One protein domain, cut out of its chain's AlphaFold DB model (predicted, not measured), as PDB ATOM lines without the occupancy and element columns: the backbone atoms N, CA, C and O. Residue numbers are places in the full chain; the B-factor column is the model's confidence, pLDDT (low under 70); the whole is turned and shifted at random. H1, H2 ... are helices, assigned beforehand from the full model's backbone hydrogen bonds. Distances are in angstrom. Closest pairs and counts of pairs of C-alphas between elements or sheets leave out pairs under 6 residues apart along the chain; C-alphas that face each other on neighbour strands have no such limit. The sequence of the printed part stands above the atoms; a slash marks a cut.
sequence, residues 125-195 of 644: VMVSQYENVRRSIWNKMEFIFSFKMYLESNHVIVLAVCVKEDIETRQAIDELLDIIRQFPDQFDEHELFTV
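This is residues 125 to 195 of the 644 residues of an uncharacterized protein of Heterorhabditis bacteriophora (UniProt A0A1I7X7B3). Two long helices, H1 and H3, meet near their last residues in a wide, open V, and residues 125 to 137 of H1 stick out as a free arm. Short H2 follows H1 near H3, the chain folds back through residues 153 to 162 into H3, and short H4 lies off by itself near the other end of the printed part. The printed part has 71 residues, with four named helices in the order H1, H2, H3, H4 and no named strand; the class is all helix. The whole is loose, with a radius of gyration of the C-alphas of 15.7 A, and only just elongated, spanning 48 by 32 by 20 A.

Find C-alpha 125 at (195.176, 211.287, 187.706); from there H1, residues 125 to 146, runs 31.3 A. H2 is residues 148 to 152. Look next at C-alpha 163, at (228.843, 246.008, 183.211), where H3, residues 163 to 181, begins its 26.8 A. H4, residues 189 to 192, ends with C-alpha 192 at (203.666, 225.705, 204.997).

Residues 141 to 145 of H1 touch residues 177 to 181 of H3; the closest C-alphas, of Phe 145 and Leu 177, are 6.4 A apart. These helices run opposite ways at a steep tilt of 55 degrees. H1 and H2 meet only through their tight link. H2 and H3 are close but not clearly touching: their closest C-alphas, of Lys 148 and Leu 177, are 7.1 A apart. H4 is apart from H1, H2 and H3. In H1, H2 and H3 every O i to N i+4 pair is within hydrogen-bond range; H4 is too short for one.

The C-alphas of Val 125 and Val 163, the two farthest apart, stand 48.6 A from each other. Residues 190 to 195, of which 190 to 192 belong to H4, also stand free. The printed part has no cut and no long link. Its mean pLDDT is 84.2; residues 126, 187, 189, 192 and 195 are under 70.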
ATOM      1  N   VAL A 125     193.705 211.315 187.611       71.38
ATOM      2  CA  VAL A 125     195.176 211.287 187.706       71.38
ATOM      3  C   VAL A 125     195.778 212.410 186.866       71.38
ATOM      4  O   VAL A 125     196.710 213.070 187.315       71.38
ATOM      5  N   MET A 126     195.223 212.675 185.682       69.81
ATOM      6  CA  MET A 126     195.749 213.701 184.776       69.81
ATOM      7  C   MET A 126     195.442 215.127 185.235       69.81
ATOM      8  O   MET A 126     196.336 215.971 185.200       69.81
ATOM      9  N   VAL A 127     194.232 215.385 185.747       77.44
ATOM     10  CA  VAL A 127     193.906 216.667 186.399       77.44
ATOM     11  C   VAL A 127     194.837 216.897 187.592       77.44
ATOM     12  O   VAL A 127     195.400 217.980 187.717       77.44
ATOM     13  N   SER A 128     195.115 215.858 188.390       79.06
ATOM     14  CA  SER A 128     196.108 215.956 189.464       79.06
ATOM     15  C   SER A 128     197.502 216.310 188.933       79.06
ATOM     16  O   SER A 128     198.134 217.201 189.479       79.06
ATOM     17  N   GLN A 129     197.986 215.699 187.846       72.62
ATOM     18  CA  GLN A 129     199.298 216.044 187.273       72.62
ATOM     19  C   GLN A 129     199.378 217.497 186.784       72.62
ATOM     20  O   GLN A 129     200.420 218.136 186.931       72.62
ATOM     21  N   TYR A 130     198.301 218.022 186.193       79.56
ATOM     22  CA  TYR A 130     198.251 219.413 185.750       79.56
ATOM     23  C   TYR A 130     198.283 220.383 186.934       79.56
ATOM     24  O   TYR A 130     199.111 221.296 186.946       79.56
ATOM     25  N   GLU A 131     197.461 220.133 187.953       82.88
ATOM     26  CA  GLU A 131     197.456 220.913 189.195       82.88
ATOM     27  C   GLU A 131     198.807 220.847 189.916       82.88
ATOM     28  O   GLU A 131     199.300 221.861 190.408       82.88
ATOM     29  N   ASN A 132     199.477 219.693 189.900       80.56
ATOM     30  CA  ASN A 132     200.804 219.560 190.490       80.56
ATOM     31  C   ASN A 132     201.840 220.422 189.736       80.56
ATOM     32  O   ASN A 132     202.644 221.111 190.366       80.56
ATOM     33  N   VAL A 133     201.812 220.453 188.395       82.50
ATOM     34  CA  VAL A 133     202.710 221.318 187.603       82.50
ATOM     35  C   VAL A 133     202.409 222.793 187.855       82.50
ATOM     36  O   VAL A 133     203.347 223.568 188.043       82.50
ATOM     37  N   ARG A 134     201.128 223.178 187.903       86.06
ATOM     38  CA  ARG A 134     200.699 224.540 188.249       86.06
ATOM     39  C   ARG A 134     201.245 224.949 189.619       86.06
ATOM     40  O   ARG A 134     201.895 225.984 189.718       86.06
ATOM     41  N   ARG A 135     201.076 224.096 190.634       83.12
ATOM     42  CA  ARG A 135     201.610 224.304 191.986       83.12
ATOM     43  C   ARG A 135     203.138 224.394 191.995       83.12
ATOM     44  O   ARG A 135     203.695 225.270 192.635       83.12
ATOM     45  N   SER A 136     203.844 223.561 191.227       84.69
ATOM     46  CA  SER A 136     205.309 223.651 191.128       84.69
ATOM     47  C   SER A 136     205.806 224.936 190.472       84.69
ATOM     48  O   SER A 136     206.890 225.393 190.832       84.69
ATOM     49  N   ILE A 137     205.099 225.459 189.469       86.25
ATOM     50  CA  ILE A 137     205.444 226.741 188.840       86.25
ATOM     51  C   ILE A 137     205.233 227.861 189.854       86.25
ATOM     52  O   ILE A 137     206.119 228.696 190.015       86.25
ATOM     53  N   TRP A 138     204.116 227.816 190.579       86.69
ATOM     54  CA  TRP A 138     203.796 228.786 191.617       86.69
ATOM     55  C   TRP A 138     204.840 228.810 192.739       86.69
ATOM     56  O   TRP A 138     205.455 229.844 192.959       86.69
ATOM     57  N   ASN A 139     205.169 227.657 193.337       84.75
ATOM     58  CA  ASN A 139     206.190 227.569 194.392       84.75
ATOM     59  C   ASN A 139     207.560 228.117 193.938       84.75
ATOM     60  O   ASN A 139     208.335 228.625 194.740       84.75
ATOM     61  N   LYS A 140     207.889 228.000 192.643       88.62
ATOM     62  CA  LYS A 140     209.114 228.590 192.083       88.62
ATOM     63  C   LYS A 140     209.004 230.102 191.920       88.62
ATOM     64  O   LYS A 140     209.993 230.783 192.155       88.62
ATOM     65  N   MET A 141     207.849 230.610 191.491       86.50
ATOM     66  CA  MET A 141     207.595 232.051 191.395       86.50
ATOM     67  C   MET A 141     207.669 232.715 192.769       86.50
ATOM     68  O   MET A 141     208.310 233.749 192.895       86.50
ATOM     69  N   GLU A 142     207.107 232.080 193.792       86.75
ATOM     70  CA  GLU A 142     207.153 232.555 195.175       86.75
ATOM     71  C   GLU A 142     208.581 232.551 195.733       86.75
ATOM     72  O   GLU A 142     209.053 233.572 196.218       86.75
ATOM     73  N   PHE A 143     209.343 231.467 195.534       87.31
ATOM     74  CA  PHE A 143     210.766 231.446 195.893       87.31
ATOM     75  C   PHE A 143     211.564 232.566 195.200       87.31
ATOM     76  O   PHE A 143     212.410 233.215 195.814       87.31
ATOM     77  N   ILE A 144     211.297 232.800 193.910       87.56
ATOM     78  CA  ILE A 144     211.905 233.896 193.144       87.56
ATOM     79  C   ILE A 144     211.500 235.257 193.738       87.56
ATOM     80  O   ILE A 144     212.338 236.154 193.821       87.56
ATOM     81  N   PHE A 145     210.256 235.398 194.199       87.06
ATOM     82  CA  PHE A 145     209.753 236.604 194.846       87.06
ATOM     83  C   PHE A 145     210.411 236.858 196.210       87.06
ATOM     84  O   PHE A 145     210.926 237.955 196.423       87.06
ATOM     85  N   SER A 146     210.515 235.859 197.093       86.56
ATOM     86  CA  SER A 146     211.225 236.001 198.378       86.56
ATOM     87  C   SER A 146     212.701 236.377 198.180       86.56
ATOM     88  O   SER A 146     213.296 237.078 198.999       86.56
ATOM     89  N   PHE A 147     213.303 235.968 197.055       85.94
ATOM     90  CA  PHE A 147     214.675 236.328 196.697       85.94
ATOM     91  C   PHE A 147     214.838 237.797 196.262       85.94
ATOM     92  O   PHE A 147     215.952 238.322 196.300       85.94
ATOM     93  N   LYS A 148     213.750 238.499 195.910       87.88
ATOM     94  CA  LYS A 148     213.781 239.920 195.528       87.88
ATOM     95  C   LYS A 148     214.414 240.791 196.609       87.88
ATOM     96  O   LYS A 148     215.291 241.588 196.300       87.88
ATOM     97  N   MET A 149     214.049 240.581 197.876       84.44
ATOM     98  CA  MET A 149     214.611 241.347 198.998       84.44
ATOM     99  C   MET A 149     216.135 241.198 199.103       84.44
ATOM    100  O   MET A 149     216.836 242.139 199.471       84.44
ATOM    101  N   TYR A 150     216.667 240.034 198.722       86.81
ATOM    102  CA  TYR A 150     218.107 239.800 198.674       86.81
ATOM    103  C   TYR A 150     218.760 240.455 197.451       86.81
ATOM    104  O   TYR A 150     219.855 241.002 197.574       86.81
ATOM    105  N   LEU A 151     218.095 240.452 196.292       87.00
ATOM    106  CA  LEU A 151     218.577 241.121 195.075       87.00
ATOM    107  C   LEU A 151     218.592 242.650 195.197       87.00
ATOM    108  O   LEU A 151     219.497 243.297 194.669       87.00
ATOM    109  N   GLU A 152     217.631 243.227 195.920       85.50
ATOM    110  CA  GLU A 152     217.558 244.669 196.190       85.50
ATOM    111  C   GLU A 152     218.676 245.156 197.117       85.50
ATOM    112  O   GLU A 152     219.035 246.335 197.089       85.50
ATOM    113  N   SER A 153     219.299 244.261 197.892       88.62
ATOM    114  CA  SER A 153     220.501 244.627 198.635       88.62
ATOM    115  C   SER A 153     221.613 245.009 197.644       88.62
ATOM    116  O   SER A 153     222.011 244.223 196.781       88.62
ATOM    117  N   ASN A 154     222.131 246.239 197.756       72.81
ATOM    118  CA  ASN A 154     223.125 246.843 196.845       72.81
ATOM    119  C   ASN A 154     224.449 246.057 196.701       72.81
ATOM    120  O   ASN A 154     225.357 246.483 195.990       72.81
ATOM    121  N   HIS A 155     224.578 244.918 197.375       79.50
ATOM    122  CA  HIS A 155     225.758 244.069 197.374       79.50
ATOM    123  C   HIS A 155     225.687 242.907 196.376       79.50
ATOM    124  O   HIS A 155     226.720 242.293 196.112       79.50
ATOM    125  N   VAL A 156     224.522 242.603 195.788       79.31
ATOM    126  CA  VAL A 156     224.424 241.544 194.773       79.31
ATOM    127  C   VAL A 156     224.708 242.126 193.389       79.31
ATOM    128  O   VAL A 156     223.895 242.849 192.813       79.31
ATOM    129  N   ILE A 157     225.891 241.811 192.859       76.00
ATOM    130  CA  ILE A 157     226.312 242.161 191.500       76.00
ATOM    131  C   ILE A 157     226.084 240.929 190.620       76.00
ATOM    132  O   ILE A 157     226.671 239.871 190.860       76.00
ATOM    133  N   VAL A 158     225.227 241.051 189.603       79.19
ATOM    134  CA  VAL A 158     225.201 240.087 188.495       79.19
ATOM    135  C   VAL A 158     226.534 240.265 187.770       79.19
ATOM    136  O   VAL A 158     226.891 241.392 187.457       79.19
ATOM    137  N   LEU A 159     227.325 239.197 187.640       75.25
ATOM    138  CA  LEU A 159     228.650 239.240 187.015       75.25
ATOM    139  C   LEU A 159     228.561 238.688 185.590       75.25
ATOM    140  O   LEU A 159     228.871 237.520 185.333       75.25
ATOM    141  N   ALA A 160     228.122 239.507 184.652       82.69
ATOM    142  CA  ALA A 160     228.398 239.337 183.242       82.69
ATOM    143  C   ALA A 160     229.794 239.882 182.947       82.69
ATOM    144  O   ALA A 160     230.442 240.592 183.715       82.69
ATOM    145  N   VAL A 161     230.291 239.506 181.775       87.06
ATOM    146  CA  VAL A 161     231.591 239.970 181.281       87.06
ATOM    147  C   VAL A 161     231.546 241.477 180.959       87.06
ATOM    148  O   VAL A 161     232.592 242.100 180.796       87.06
ATOM    149  N   CYS A 162     230.351 242.079 180.896       90.94
ATOM    150  CA  CYS A 162     230.132 243.484 180.587       90.94
ATOM    151  C   CYS A 162     229.174 244.138 181.597       90.94
ATOM    152  O   CYS A 162     228.016 243.744 181.699       90.94
ATOM    153  N   VAL A 163     229.629 245.220 182.239       92.69
ATOM    154  CA  VAL A 163     228.843 246.008 183.211       92.69
ATOM    155  C   VAL A 163     227.518 246.508 182.618       92.69
ATOM    156  O   VAL A 163     226.514 246.582 183.317       92.69
ATOM    157  N   LYS A 164     227.492 246.833 181.318       93.06
ATOM    158  CA  LYS A 164     226.266 247.282 180.646       93.06
ATOM    159  C   LYS A 164     225.227 246.161 180.541       93.06
ATOM    160  O   LYS A 164     224.062 246.390 180.844       93.06
ATOM    161  N   GLU A 165     225.656 244.955 180.165       92.75
ATOM    162  CA  GLU A 165     224.774 243.783 180.087       92.75
ATOM    163  C   GLU A 165     224.250 243.383 181.472       92.75
ATOM    164  O   GLU A 165     223.121 242.912 181.581       92.75
ATOM    165  N   ASP A 166     225.031 243.606 182.530       90.25
ATOM    166  CA  ASP A 166     224.595 243.361 183.908       90.25
ATOM    167  C   ASP A 166     223.503 244.308 184.370       90.25
ATOM    168  O   ASP A 166     222.543 243.864 184.996       90.25
ATOM    169  N   ILE A 167     223.619 245.595 184.036       92.00
ATOM    170  CA  ILE A 167     222.586 246.587 184.349       92.00
ATOM    171  C   ILE A 167     221.295 246.244 183.600       92.00
ATOM    172  O   ILE A 167     220.231 246.201 184.213       92.00
ATOM    173  N   GLU A 168     221.386 245.923 182.306       94.75
ATOM    174  CA  GLU A 168     220.226 245.516 181.499       94.75
ATOM    175  C   GLU A 168     219.606 244.203 182.011       94.75
ATOM    176  O   GLU A 168     218.386 244.084 182.113       94.75
ATOM    177  N   THR A 169     220.432 243.223 182.395       94.38
ATOM    178  CA  THR A 169     219.957 241.945 182.952       94.38
ATOM    179  C   THR A 169     219.305 242.142 184.316       94.38
ATOM    180  O   THR A 169     218.277 241.525 184.588       94.38
ATOM    181  N   ARG A 170     219.870 243.002 185.169       92.75
ATOM    182  CA  ARG A 170     219.293 243.348 186.470       92.75
ATOM    183  C   ARG A 170     217.938 244.019 186.296       92.75
ATOM    184  O   ARG A 170     216.977 243.561 186.897       92.75
ATOM    185  N   GLN A 171     217.841 245.001 185.403       95.38
ATOM    186  CA  GLN A 171     216.574 245.659 185.098       95.38
ATOM    187  C   GLN A 171     215.525 244.660 184.581       95.38
ATOM    188  O   GLN A 171     214.389 244.675 185.040       95.38
ATOM    189  N   ALA A 172     215.902 243.740 183.688       95.81
ATOM    190  CA  ALA A 172     214.985 242.712 183.196       95.81
ATOM    191  C   ALA A 172     214.525 241.735 184.300       95.81
ATOM    192  O   ALA A 172     213.392 241.253 184.268       95.81
ATOM    193  N   ILE A 173     215.391 241.427 185.274       94.25
ATOM    194  CA  ILE A 173     215.026 240.630 186.454       94.25
ATOM    195  C   ILE A 173     214.063 241.419 187.347       94.25
ATOM    196  O   ILE A 173     213.060 240.852 187.773       94.25
ATOM    197  N   ASP A 174     214.321 242.705 187.584       93.88
ATOM    198  CA  ASP A 174     213.462 243.570 188.399       93.88
ATOM    199  C   ASP A 174     212.061 243.710 187.773       93.88
ATOM    200  O   ASP A 174     211.058 243.494 188.456       93.88
ATOM    201  N   GLU A 175     211.980 243.931 186.456       96.19
ATOM    202  CA  GLU A 175     210.719 243.966 185.702       96.19
ATOM    203  C   GLU A 175     209.954 242.633 185.790       96.19
ATOM    204  O   GLU A 175     208.739 242.612 185.999       96.19
ATOM    205  N   LEU A 176     210.651 241.494 185.682       95.25
ATOM    206  CA  LEU A 176     210.034 240.174 185.844       95.25
ATOM    207  C   LEU A 176     209.493 239.969 187.266       95.25
ATOM    208  O   LEU A 176     208.401 239.426 187.439       95.25
ATOM    209  N   LEU A 177     210.240 240.400 188.283       92.81
ATOM    210  CA  LEU A 177     209.827 240.321 189.682       92.81
ATOM    211  C   LEU A 177     208.628 241.229 189.979       92.81
ATOM    212  O   LEU A 177     207.771 240.866 190.785       92.81
ATOM    213  N   ASP A 178     208.533 242.382 189.318       93.25
ATOM    214  CA  ASP A 178     207.365 243.262 189.394       93.25
ATOM    215  C   ASP A 178     206.126 242.643 188.742       93.25
ATOM    216  O   ASP A 178     205.027 242.773 189.283       93.25
ATOM    217  N   ILE A 179     206.281 241.914 187.631       94.69
ATOM    218  CA  ILE A 179     205.184 241.141 187.027       94.69
ATOM    219  C   ILE A 179     204.728 240.028 187.976       94.69
ATOM    220  O   ILE A 179     203.529 239.852 188.178       94.69
ATOM    221  N   ILE A 180     205.663 239.293 188.592       92.38
ATOM    222  CA  ILE A 180     205.333 238.225 189.551       92.38
ATOM    223  C   ILE A 180     204.552 238.789 190.751       92.38
ATOM    224  O   ILE A 180     203.593 238.167 191.197       92.38
ATOM    225  N   ARG A 181     204.885 240.001 191.211       89.75
ATOM    226  CA  ARG A 181     204.185 240.683 192.313       89.75
ATOM    227  C   ARG A 181     202.729 241.048 192.002       89.75
ATOM    228  O   ARG A 181     201.944 241.253 192.921       89.75
ATOM    229  N   GLN A 182     202.356 241.173 190.729       93.75
ATOM    230  CA  GLN A 182     200.979 241.505 190.344       93.75
ATOM    231  C   GLN A 182     200.017 240.322 190.509       93.75
ATOM    232  O   GLN A 182     198.801 240.520 190.476       93.75
ATOM    233  N   PHE A 183     200.528 239.100 190.681       93.69
ATOM    234  CA  PHE A 183     199.679 237.948 190.944       93.69
ATOM    235  C   PHE A 183     199.265 237.942 192.427       93.69
ATOM    236  O   PHE A 183     200.136 238.011 193.290       93.69
ATOM    237  N   PRO A 184     197.958 237.885 192.742       86.19
ATOM    238  CA  PRO A 184     197.470 237.969 194.118       86.19
ATOM    239  C   PRO A 184     197.957 236.784 194.961       86.19
ATOM    240  O   PRO A 184     197.957 235.651 194.473       86.19
ATOM    241  N   ASP A 185     198.318 237.054 196.220       74.56
ATOM    242  CA  ASP A 185     198.769 236.062 197.203       74.56
ATOM    243  C   ASP A 185     197.726 234.946 197.368       74.56
ATOM    244  O   ASP A 185     196.681 235.118 197.995       74.56
ATOM    245  N   GLN A 186     197.999 233.785 196.769       72.12
ATOM    246  CA  GLN A 186     197.215 232.557 196.965       72.12
ATOM    247  C   GLN A 186     197.861 231.613 197.982       72.12
ATOM    248  O   GLN A 186     197.373 230.498 198.167       72.12
ATOM    249  N   PHE A 187     198.972 232.026 198.591       67.00
ATOM    250  CA  PHE A 187     199.754 231.192 199.483       67.00
ATOM    251  C   PHE A 187     199.821 231.829 200.863       67.00
ATOM    252  O   PHE A 187     200.240 232.973 201.010       67.00
ATOM    253  N   ASP A 188     199.366 231.089 201.865       72.19
ATOM    254  CA  ASP A 188     199.536 231.462 203.259       72.19
ATOM    255  C   ASP A 188     200.868 230.867 203.733       72.19
ATOM    256  O   ASP A 188     200.961 229.666 204.006       72.19
ATOM    257  N   GLU A 189     201.925 231.688 203.783       69.75
ATOM    258  CA  GLU A 189     203.260 231.277 204.250       69.75
ATOM    259  C   GLU A 189     203.196 230.619 205.640       69.75
ATOM    260  O   GLU A 189     203.985 229.719 205.952       69.75
ATOM    261  N   HIS A 190     202.211 231.008 206.457       76.88
ATOM    262  CA  HIS A 190     201.997 230.430 207.773       76.88
ATOM    263  C   HIS A 190     201.548 228.964 207.713       76.88
ATOM    264  O   HIS A 190     201.843 228.209 208.636       76.88
ATOM    265  N   GLU A 191     200.889 228.507 206.647       72.75
ATOM    266  CA  GLU A 191     200.429 227.117 206.559       72.75
ATOM    267  C   GLU A 191     201.576 226.147 206.226       72.75
ATOM    268  O   GLU A 191     201.592 225.017 206.720       72.75
ATOM    269  N   LEU A 192     202.567 226.579 205.431       64.38
ATOM    270  CA  LEU A 192     203.666 225.705 204.997       64.38
ATOM    271  C   LEU A 192     204.934 225.817 205.857       64.38
ATOM    272  O   LEU A 192     205.672 224.835 205.961       64.38
ATOM    273  N   PHE A 193     205.180 226.977 206.472       74.12
ATOM    274  CA  PHE A 193     206.412 227.275 207.212       74.12
ATOM    275  C   PHE A 193     206.135 227.999 208.540       74.12
ATOM    276  O   PHE A 193     206.737 229.024 208.853       74.12
ATOM    277  N   THR A 194     205.213 227.481 209.360       73.44
ATOM    278  CA  THR A 194     205.106 227.962 210.748       73.44
ATOM    279  C   THR A 194     206.416 227.712 211.495       73.44
ATOM    280  O   THR A 194     206.916 226.586 211.522       73.44
ATOM    281  N   VAL A 195     206.926 228.772 212.133       67.19
ATOM    282  CA  VAL A 195     208.157 228.815 212.939       67.19
ATOM    283  C   VAL A 195     208.017 227.920 214.172       67.19
ATOM    284  O   VAL A 195     207.773 228.372 215.290       67.19
TER     285      VAL A 195